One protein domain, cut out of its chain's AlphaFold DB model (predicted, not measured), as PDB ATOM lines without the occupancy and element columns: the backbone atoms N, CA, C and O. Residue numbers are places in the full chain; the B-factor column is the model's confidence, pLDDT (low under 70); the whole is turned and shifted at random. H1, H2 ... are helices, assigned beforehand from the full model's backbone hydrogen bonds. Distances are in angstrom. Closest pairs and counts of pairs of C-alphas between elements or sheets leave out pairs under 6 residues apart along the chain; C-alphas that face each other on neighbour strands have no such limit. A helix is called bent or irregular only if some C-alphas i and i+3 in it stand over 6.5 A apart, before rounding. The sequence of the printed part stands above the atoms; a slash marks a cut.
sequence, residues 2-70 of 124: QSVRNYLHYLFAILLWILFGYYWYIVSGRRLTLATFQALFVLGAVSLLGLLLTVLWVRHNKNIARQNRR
ATOM      1  N   GLN A   2     128.379 145.288 108.648       68.50
ATOM      2  CA  GLN A   2     129.844 145.124 108.789       68.50
ATOM      3  C   GLN A   2     130.561 146.345 109.411       68.50
ATOM      4  O   GLN A   2     131.460 146.167 110.230       68.50
ATOM      5  N   SER A   3     130.131 147.572 109.096       76.12
ATOM      6  CA  SER A   3     130.776 148.804 109.584       76.12
ATOM      7  C   SER A   3     130.683 148.990 111.106       76.12
ATOM      8  O   SER A   3     131.639 149.442 111.724       76.12
ATOM      9  N   VAL A   4     129.571 148.574 111.728       89.00
ATOM     10  CA  VAL A   4     129.361 148.675 113.188       89.00
ATOM     11  C   VAL A   4     130.283 147.719 113.945       89.00
ATOM     12  O   VAL A   4     130.897 148.105 114.935       89.00
ATOM     13  N   ARG A   5     130.444 146.485 113.448       89.75
ATOM     14  CA  ARG A   5     131.368 145.502 114.032       89.75
ATOM     15  C   ARG A   5     132.807 146.010 114.004       89.75
ATOM     16  O   ARG A   5     133.505 145.905 115.005       89.75
ATOM     17  N   ASN A   6     133.240 146.559 112.869       90.75
ATOM     18  CA  ASN A   6     134.598 147.077 112.729       90.75
ATOM     19  C   ASN A   6     134.822 148.282 113.656       90.75
ATOM     20  O   ASN A   6     135.845 148.341 114.329       90.75
ATOM     21  N   TYR A   7     133.845 149.189 113.766       94.44
ATOM     22  CA  TYR A   7     133.909 150.324 114.690       94.44
ATOM     23  C   TYR A   7     134.048 149.885 116.154       94.44
ATOM     24  O   TYR A   7     134.946 150.352 116.850       94.44
ATOM     25  N   LEU A   8     133.218 148.938 116.608       93.81
ATOM     26  CA  LEU A   8     133.324 148.381 117.960       93.81
ATOM     27  C   LEU A   8     134.676 147.704 118.186       93.81
ATOM     28  O   LEU A   8     135.273 147.871 119.243       93.81
ATOM     29  N   HIS A   9     135.184 146.977 117.189       93.31
ATOM     30  CA  HIS A   9     136.486 146.326 117.289       93.31
ATOM     31  C   HIS A   9     137.620 147.342 117.482       93.31
ATOM     32  O   HIS A   9     138.443 147.166 118.377       93.31
ATOM     33  N   TYR A  10     137.630 148.434 116.712       96.06
ATOM     34  CA  TYR A  10     138.608 149.510 116.891       96.06
ATOM     35  C   TYR A  10     138.445 150.230 118.227       96.06
ATOM     36  O   TYR A  10     139.442 150.492 118.895       96.06
ATOM     37  N   LEU A  11     137.208 150.500 118.648       96.75
ATOM     38  CA  LEU A  11     136.930 151.116 119.941       96.75
ATOM     39  C   LEU A  11     137.496 150.265 121.084       96.75
ATOM     40  O   LEU A  11     138.243 150.776 121.914       96.75
ATOM     41  N   PHE A  12     137.198 148.964 121.100       97.25
ATOM     42  CA  PHE A  12     137.732 148.056 122.111       97.25
ATOM     43  C   PHE A  12     139.250 147.939 122.032       97.25
ATOM     44  O   PHE A  12     139.897 147.983 123.073       97.25
ATOM     45  N   ALA A  13     139.827 147.849 120.833       96.56
ATOM     46  CA  ALA A  13     141.276 147.804 120.668       96.56
ATOM     47  C   ALA A  13     141.950 149.052 121.262       96.56
ATOM     48  O   ALA A  13     142.913 148.925 122.015       96.56
ATOM     49  N   ILE A  14     141.418 150.245 120.986       97.88
ATOM     50  CA  ILE A  14     141.932 151.508 121.534       97.88
ATOM     51  C   ILE A  14     141.772 151.542 123.057       97.88
ATOM     52  O   ILE A  14     142.726 151.864 123.762       97.88
ATOM     53  N   LEU A  15     140.601 151.168 123.581       97.69
ATOM     54  CA  LEU A  15     140.357 151.122 125.027       97.69
ATOM     55  C   LEU A  15     141.308 150.151 125.738       97.69
ATOM     56  O   LEU A  15     141.852 150.489 126.786       97.69
ATOM     57  N   LEU A  16     141.554 148.976 125.155       97.06
ATOM     58  CA  LEU A  16     142.519 148.000 125.663       97.06
ATOM     59  C   LEU A  16     143.946 148.550 125.653       97.06
ATOM     60  O   LEU A  16     144.669 148.344 126.623       97.06
ATOM     61  N   TRP A  17     144.340 149.286 124.612       97.75
ATOM     62  CA  TRP A  17     145.651 149.937 124.559       97.75
ATOM     63  C   TRP A  17     145.811 151.040 125.605       97.75
ATOM     64  O   TRP A  17     146.859 151.122 126.246       97.75
ATOM     65  N   ILE A  18     144.778 151.855 125.825       97.81
ATOM     66  CA  ILE A  18     144.777 152.872 126.886       97.81
ATOM     67  C   ILE A  18     144.879 152.197 128.255       97.81
ATOM     68  O   ILE A  18     145.707 152.591 129.076       97.81
ATOM     69  N   LEU A  19     144.077 151.156 128.490       96.81
ATOM     70  CA  LEU A  19     144.091 150.397 129.738       96.81
ATOM     71  C   LEU A  19     145.459 149.751 129.979       96.81
ATOM     72  O   LEU A  19     146.002 149.835 131.080       96.81
ATOM     73  N   PHE A  20     146.042 149.159 128.937       95.19
ATOM     74  CA  PHE A  20     147.391 148.613 128.966       95.19
ATOM     75  C   PHE A  20     148.416 149.688 129.342       95.19
ATOM     76  O   PHE A  20     149.177 149.486 130.284       95.19
ATOM     77  N   GLY A  21     148.397 150.846 128.673       95.94
ATOM     78  CA  GLY A  21     149.294 151.963 128.976       95.94
ATOM     79  C   GLY A  21     149.144 152.480 130.410       95.94
ATOM     80  O   GLY A  21     150.143 152.723 131.084       95.94
ATOM     81  N   TYR A  22     147.911 152.571 130.912       95.56
ATOM     82  CA  TYR A  22     147.620 152.966 132.292       95.56
ATOM     83  C   TYR A  22     148.211 151.989 133.317       95.56
ATOM     84  O   TYR A  22     148.921 152.400 134.240       95.56
ATOM     85  N   TYR A  23     147.979 150.684 133.149       91.12
ATOM     86  CA  TYR A  23     148.570 149.683 134.039       91.12
ATOM     87  C   TYR A  23     150.088 149.623 133.904       91.12
ATOM     88  O   TYR A  23     150.781 149.462 134.908       91.12
ATOM     89  N   TRP A  24     150.614 149.800 132.693       90.88
ATOM     90  CA  TRP A  24     152.049 149.855 132.457       90.88
ATOM     91  C   TRP A  24     152.697 151.026 133.193       90.88
ATOM     92  O   TRP A  24     153.715 150.842 133.855       90.88
ATOM     93  N   TYR A  25     152.070 152.204 133.166       92.31
ATOM     94  CA  TYR A  25     152.507 153.358 133.944       92.31
ATOM     95  C   TYR A  25     152.557 153.036 135.446       92.31
ATOM     96  O   TYR A  25     153.595 153.232 136.084       92.31
ATOM     97  N   ILE A  26     151.495 152.437 135.998       88.06
ATOM     98  CA  ILE A  26     151.461 152.013 137.408       88.06
ATOM     99  C   ILE A  26     152.586 151.025 137.724       88.06
ATOM    100  O   ILE A  26     153.248 151.158 138.751       88.06
ATOM    101  N   VAL A  27     152.789 150.017 136.877       85.19
ATOM    102  CA  VAL A  27     153.825 148.996 137.082       85.19
ATOM    103  C   VAL A  27     155.221 149.612 136.978       85.19
ATOM    104  O   VAL A  27     156.071 149.300 137.807       85.19
ATOM    105  N   SER A  28     155.444 150.533 136.037       83.81
ATOM    106  CA  SER A  28     156.735 151.206 135.839       83.81
ATOM    107  C   SER A  28     157.154 152.087 137.023       83.81
ATOM    108  O   SER A  28     158.343 152.215 137.304       83.81
ATOM    109  N   GLY A  29     156.186 152.647 137.759       81.00
ATOM    110  CA  GLY A  29     156.440 153.436 138.966       81.00
ATOM    111  C   GLY A  29     156.658 152.600 140.234       81.00
ATOM    112  O   GLY A  29     157.038 153.144 141.273       81.00
ATOM    113  N   ARG A  30     156.415 151.283 140.193       82.44
ATOM    114  CA  ARG A  30     156.619 150.402 141.352       82.44
ATOM    115  C   ARG A  30     158.082 149.989 141.452       82.44
ATOM    116  O   ARG A  30     158.706 149.582 140.480       82.44
ATOM    117  N   ARG A  31     158.626 150.032 142.670       82.62
ATOM    118  CA  ARG A  31     159.972 149.513 142.938       82.62
ATOM    119  C   ARG A  31     159.974 147.998 142.760       82.62
ATOM    120  O   ARG A  31     159.156 147.303 143.360       82.62
ATOM    121  N   LEU A  32     160.912 147.495 141.962       81.12
ATOM    122  CA  LEU A  32     161.150 146.062 141.835       81.12
ATOM    123  C   LEU A  32     161.700 145.548 143.166       81.12
ATOM    124  O   LEU A  32     162.799 145.905 143.583       81.12
ATOM    125  N   THR A  33     160.900 144.744 143.858       87.19
ATOM    126  CA  THR A  33     161.315 144.107 145.110       87.19
ATOM    127  C   THR A  33     162.014 142.785 144.812       87.19
ATOM    128  O   THR A  33     161.835 142.204 143.739       87.19
ATOM    129  N   LEU A  34     162.768 142.256 145.778       88.88
ATOM    130  CA  LEU A  34     163.356 140.920 145.659       88.88
ATOM    131  C   LEU A  34     162.282 139.847 145.395       88.88
ATOM    132  O   LEU A  34     162.495 138.952 144.581       88.88
ATOM    133  N   ALA A  35     161.100 139.989 146.003       86.75
ATOM    134  CA  ALA A  35     159.957 139.109 145.762       86.75
ATOM    135  C   ALA A  35     159.471 139.163 144.301       86.75
ATOM    136  O   ALA A  35     159.105 138.137 143.733       86.75
ATOM    137  N   THR A  36     159.519 140.335 143.656       86.69
ATOM    138  CA  THR A  36     159.195 140.484 142.227       86.69
ATOM    139  C   THR A  36     160.182 139.710 141.356       86.69
ATOM    140  O   THR A  36     159.765 138.984 140.456       86.69
ATOM    141  N   PHE A  37     161.482 139.806 141.643       89.88
ATOM    142  CA  PHE A  37     162.499 139.038 140.920       89.88
ATOM    143  C   PHE A  37     162.362 137.533 141.146       89.88
ATOM    144  O   PHE A  37     162.471 136.771 140.189       89.88
ATOM    145  N   GLN A  38     162.064 137.100 142.372       93.00
ATOM    146  CA  GLN A  38     161.778 135.694 142.668       93.00
ATOM    147  C   GLN A  38     160.561 135.192 141.887       93.00
ATOM    148  O   GLN A  38     160.633 134.132 141.271       93.00
ATOM    149  N   ALA A  39     159.470 135.961 141.843       90.38
ATOM    150  CA  ALA A  39     158.281 135.603 141.076       90.38
ATOM    151  C   ALA A  39     158.572 135.505 139.569       90.38
ATOM    152  O   ALA A  39     158.175 134.531 138.930       90.38
ATOM    153  N   LEU A  40     159.314 136.467 139.007       93.12
ATOM    154  CA  LEU A  40     159.744 136.432 137.605       93.12
ATOM    155  C   LEU A  40     160.656 135.236 137.317       93.12
ATOM    156  O   LEU A  40     160.511 134.593 136.280       93.12
ATOM    157  N   PHE A  41     161.562 134.911 138.239       95.88
ATOM    158  CA  PHE A  41     162.448 133.761 138.110       95.88
ATOM    159  C   PHE A  41     161.668 132.446 138.130       95.88
ATOM    160  O   PHE A  41     161.865 131.615 137.249       95.88
ATOM    161  N   VAL A  42     160.746 132.267 139.083       96.94
ATOM    162  CA  VAL A  42     159.884 131.077 139.158       96.94
ATOM    163  C   VAL A  42     159.041 130.947 137.892       96.94
ATOM    164  O   VAL A  42     159.011 129.878 137.285       96.94
ATOM    165  N   LEU A  43     158.412 132.035 137.442       96.94
ATOM    166  CA  LEU A  43     157.618 132.044 136.215       96.94
ATOM    167  C   LEU A  43     158.463 131.672 134.990       96.94
ATOM    168  O   LEU A  43     158.047 130.841 134.179       96.94
ATOM    169  N   GLY A  44     159.656 132.256 134.871       97.31
ATOM    170  CA  GLY A  44     160.603 131.957 133.801       97.31
ATOM    171  C   GLY A  44     161.069 130.502 133.832       97.31
ATOM    172  O   GLY A  44     161.047 129.834 132.801       97.31
ATOM    173  N   ALA A  45     161.416 129.982 135.009       97.44
ATOM    174  CA  ALA A  45     161.862 128.605 135.195       97.44
ATOM    175  C   ALA A  45     160.763 127.592 134.844       97.44
ATOM    176  O   ALA A  45     161.024 126.640 134.109       97.44
ATOM    177  N   VAL A  46     159.528 127.817 135.304       98.00
ATOM    178  CA  VAL A  46     158.376 126.958 134.982       98.00
ATOM    179  C   VAL A  46     158.066 127.003 133.487       98.00
ATOM    180  O   VAL A  46     157.860 125.956 132.871       98.00
ATOM    181  N   SER A  47     158.093 128.192 132.881       97.88
ATOM    182  CA  SER A  47     157.858 128.353 131.441       97.88
ATOM    183  C   SER A  47     158.927 127.637 130.611       97.88
ATOM    184  O   SER A  47     158.604 126.914 129.667       97.88
ATOM    185  N   LEU A  48     160.201 127.786 130.987       97.88
ATOM    186  CA  LEU A  48     161.321 127.123 130.325       97.88
ATOM    187  C   LEU A  48     161.238 125.602 130.479       97.88
ATOM    188  O   LEU A  48     161.422 124.879 129.502       97.88
ATOM    189  N   LEU A  49     160.913 125.108 131.675       98.12
ATOM    190  CA  LEU A  49     160.720 123.681 131.919       98.12
ATOM    191  C   LEU A  49     159.593 123.117 131.044       98.12
ATOM    192  O   LEU A  49     159.786 122.091 130.390       98.12
ATOM    193  N   GLY A  50     158.448 123.802 130.976       97.94
ATOM    194  CA  GLY A  50     157.326 123.413 130.119       97.94
ATOM    195  C   GLY A  50     157.708 123.353 128.636       97.94
ATOM    196  O   GLY A  50     157.385 122.379 127.944       97.94
ATOM    197  N   LEU A  51     158.458 124.350 128.157       97.88
ATOM    198  CA  LEU A  51     158.984 124.377 126.793       97.88
ATOM    199  C   LEU A  51     159.920 123.192 126.525       97.88
ATOM    200  O   LEU A  51     159.744 122.480 125.535       97.88
ATOM    201  N   LEU A  52     160.889 122.950 127.410       98.19
ATOM    202  CA  LEU A  52     161.848 121.852 127.272       98.19
ATOM    203  C   LEU A  52     161.150 120.491 127.267       98.19
ATOM    204  O   LEU A  52     161.430 119.671 126.393       98.19
ATOM    205  N   LEU A  53     160.207 120.267 128.184       98.00
ATOM    206  CA  LEU A  53     159.418 119.037 128.235       98.00
ATOM    207  C   LEU A  53     158.630 118.824 126.943       98.00
ATOM    208  O   LEU A  53     158.642 117.723 126.396       98.00
ATOM    209  N   THR A  54     158.014 119.880 126.412       97.38
ATOM    210  CA  THR A  54     157.256 119.809 125.159       97.38
ATOM    211  C   THR A  54     158.169 119.477 123.981       97.38
ATOM    212  O   THR A  54     157.871 118.571 123.203       97.38
ATOM    213  N   VAL A  55     159.319 120.147 123.859       97.81
ATOM    214  CA  VAL A  55     160.300 119.870 122.795       97.81
ATOM    215  C   VAL A  55     160.819 118.434 122.886       97.81
ATOM    216  O   VAL A  55     160.880 117.734 121.870       97.81
ATOM    217  N   LEU A  56     161.162 117.968 124.089       97.50
ATOM    218  CA  LEU A  56     161.617 116.597 124.319       97.50
ATOM    219  C   LEU A  56     160.534 115.579 123.958       97.50
ATOM    220  O   LEU A  56     160.824 114.605 123.259       97.50
ATOM    221  N   TRP A  57     159.292 115.829 124.366       97.50
ATOM    222  CA  TRP A  57     158.146 114.975 124.067       97.50
ATOM    223  C   TRP A  57     157.864 114.902 122.561       97.50
ATOM    224  O   TRP A  57     157.705 113.808 122.010       97.50
ATOM    225  N   VAL A  58     157.883 116.036 121.854       96.81
ATOM    226  CA  VAL A  58     157.723 116.074 120.390       96.81
ATOM    227  C   VAL A  58     158.858 115.309 119.709       96.81
ATOM    228  O   VAL A  58     158.615 114.503 118.805       96.81
ATOM    229  N   ARG A  59     160.106 115.516 120.148       96.62
ATOM    230  CA  ARG A  59     161.272 114.812 119.596       96.62
ATOM    231  C   ARG A  59     161.158 113.302 119.798       96.62
ATOM    232  O   ARG A  59     161.441 112.547 118.868       96.62
ATOM    233  N   HIS A  60     160.729 112.874 120.981       94.50
ATOM    234  CA  HIS A  60     160.523 111.471 121.320       94.50
ATOM    235  C   HIS A  60     159.453 110.824 120.429       94.50
ATOM    236  O   HIS A  60     159.738 109.832 119.757       94.50
ATOM    237  N   ASN A  61     158.273 111.440 120.317       94.19
ATOM    238  CA  ASN A  61     157.192 110.932 119.466       94.19
ATOM    239  C   ASN A  61     157.583 110.877 117.993       94.19
ATOM    240  O   ASN A  61     157.293 109.901 117.302       94.19
ATOM    241  N   LYS A  62     158.299 111.890 117.501       91.00
ATOM    242  CA  LYS A  62     158.804 111.887 116.125       91.00
ATOM    243  C   LYS A  62     159.799 110.750 115.885       91.00
ATOM    244  O   LYS A  62     159.823 110.197 114.786       91.00
ATOM    245  N   ASN A  63     160.611 110.396 116.882       90.06
ATOM    246  CA  ASN A  63     161.537 109.271 116.782       90.06
ATOM    247  C   ASN A  63     160.790 107.930 116.727       90.06
ATOM    248  O   ASN A  63     161.043 107.140 115.821       90.06
ATOM    249  N   ILE A  64     159.806 107.726 117.610       86.00
ATOM    250  CA  ILE A  64     158.924 106.546 117.577       86.00
ATOM    251  C   ILE A  64     158.215 106.448 116.225       86.00
ATOM    252  O   ILE A  64     158.248 105.407 115.574       86.00
ATOM    253  N   ALA A  65     157.631 107.548 115.749       84.00
ATOM    254  CA  ALA A  65     156.947 107.579 114.463       84.00
ATOM    255  C   ALA A  65     157.889 107.219 113.306       84.00
ATOM    256  O   ALA A  65     157.500 106.476 112.413       84.00
ATOM    257  N   ARG A  66     159.143 107.693 113.319       81.69
ATOM    258  CA  ARG A  66     160.150 107.330 112.306       81.69
ATOM    259  C   ARG A  66     160.516 105.849 112.339       81.69
ATOM    260  O   ARG A  66     160.672 105.264 111.270       81.69
ATOM    261  N   GLN A  67     160.636 105.262 113.525       77.25
ATOM    262  CA  GLN A  67     160.909 103.832 113.693       77.25
ATOM    263  C   GLN A  67     159.724 102.986 113.205       77.25
ATOM    264  O   GLN A  67     159.910 102.061 112.417       77.25
ATOM    265  N   ASN A  68     158.497 103.386 113.548       72.81
ATOM    266  CA  ASN A  68     157.272 102.694 113.138       72.81
ATOM    267  C   ASN A  68     156.911 102.905 111.656       72.81
ATOM    268  O   ASN A  68     156.211 102.082 111.069       72.81
ATOM    269  N   ARG A  69     157.427 103.957 111.004       59.25
ATOM    270  CA  ARG A  69     157.173 104.253 109.580       59.25
ATOM    271  C   ARG A  69     157.708 103.175 108.626       59.25
ATOM    272  O   ARG A  69     157.245 103.107 107.492       59.25
ATOM    273  N   ARG A  70     158.644 102.317 109.060       54.84
ATOM    274  CA  ARG A  70     159.120 101.166 108.264       54.84
ATOM    275  C   ARG A  70     158.148  99.979 108.237       54.84
ATOM    276  O   ARG A  70     158.287  99.144 107.355       54.84
TER     277      ARG A  70
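Overview. This is residues 2 to 70 of the 124 residues of an uncharacterized protein of bacterium CG_4_9_14_3_um_filter_65_15 (UniProt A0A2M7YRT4). Two long, straight helices make the two arms of a wide, flat V, with H2 the longer arm, H1 the shorter one, and residues 29 to 33 at the corner. The arms spread away from that corner with the space between them empty, and neither folds back on the other. The printed part has 69 residues with two named helices, H1 then H2 along the chain, and no named strand; the class is all helix. It is extended, with a radius of gyration of the C-alphas of 22.0 A, and its C-alphas span 56 by 49 by 8 A.

Arrangement. Look first at H2, residues 34 to 70, the longest helix with 37 residues. Before it in the chain stands H1, residues 2 to 28, and the two are apart, with no C-alpha of the one within 8 A of the other. Between them you will find residues 29 to 33, a tight link of 5 residues. Residues 2 to 70 stand free: no C-alpha has another, 8 or more residues away along the chain, within 10 A. In the backbone of H1 every O i to N i+4 pair is within hydrogen-bond range; in H2, 32 of 33 are.

Along the chain. Find C-alpha 34 at (163.356, 140.920, 145.659); from there H2 runs 54.7 A to C-alpha 70 at (159.120, 101.166, 108.264). H2 is neither bent nor irregular, but only just: C-alphas 67 and 70 are 6.3 A apart. Then go to C-alpha 2 at (129.844, 145.124, 108.789), from which H1 runs 38.6 A to C-alpha 28.

Size, cuts and confidence. The two C-alphas farthest apart are those of Gly 29 and Arg 70, at 60.7 A. The printed part has no cut. The mean pLDDT of the printed part is 90.8, and in the B-factor column you will find values under 70 at residue 2 and residues 69 to 70.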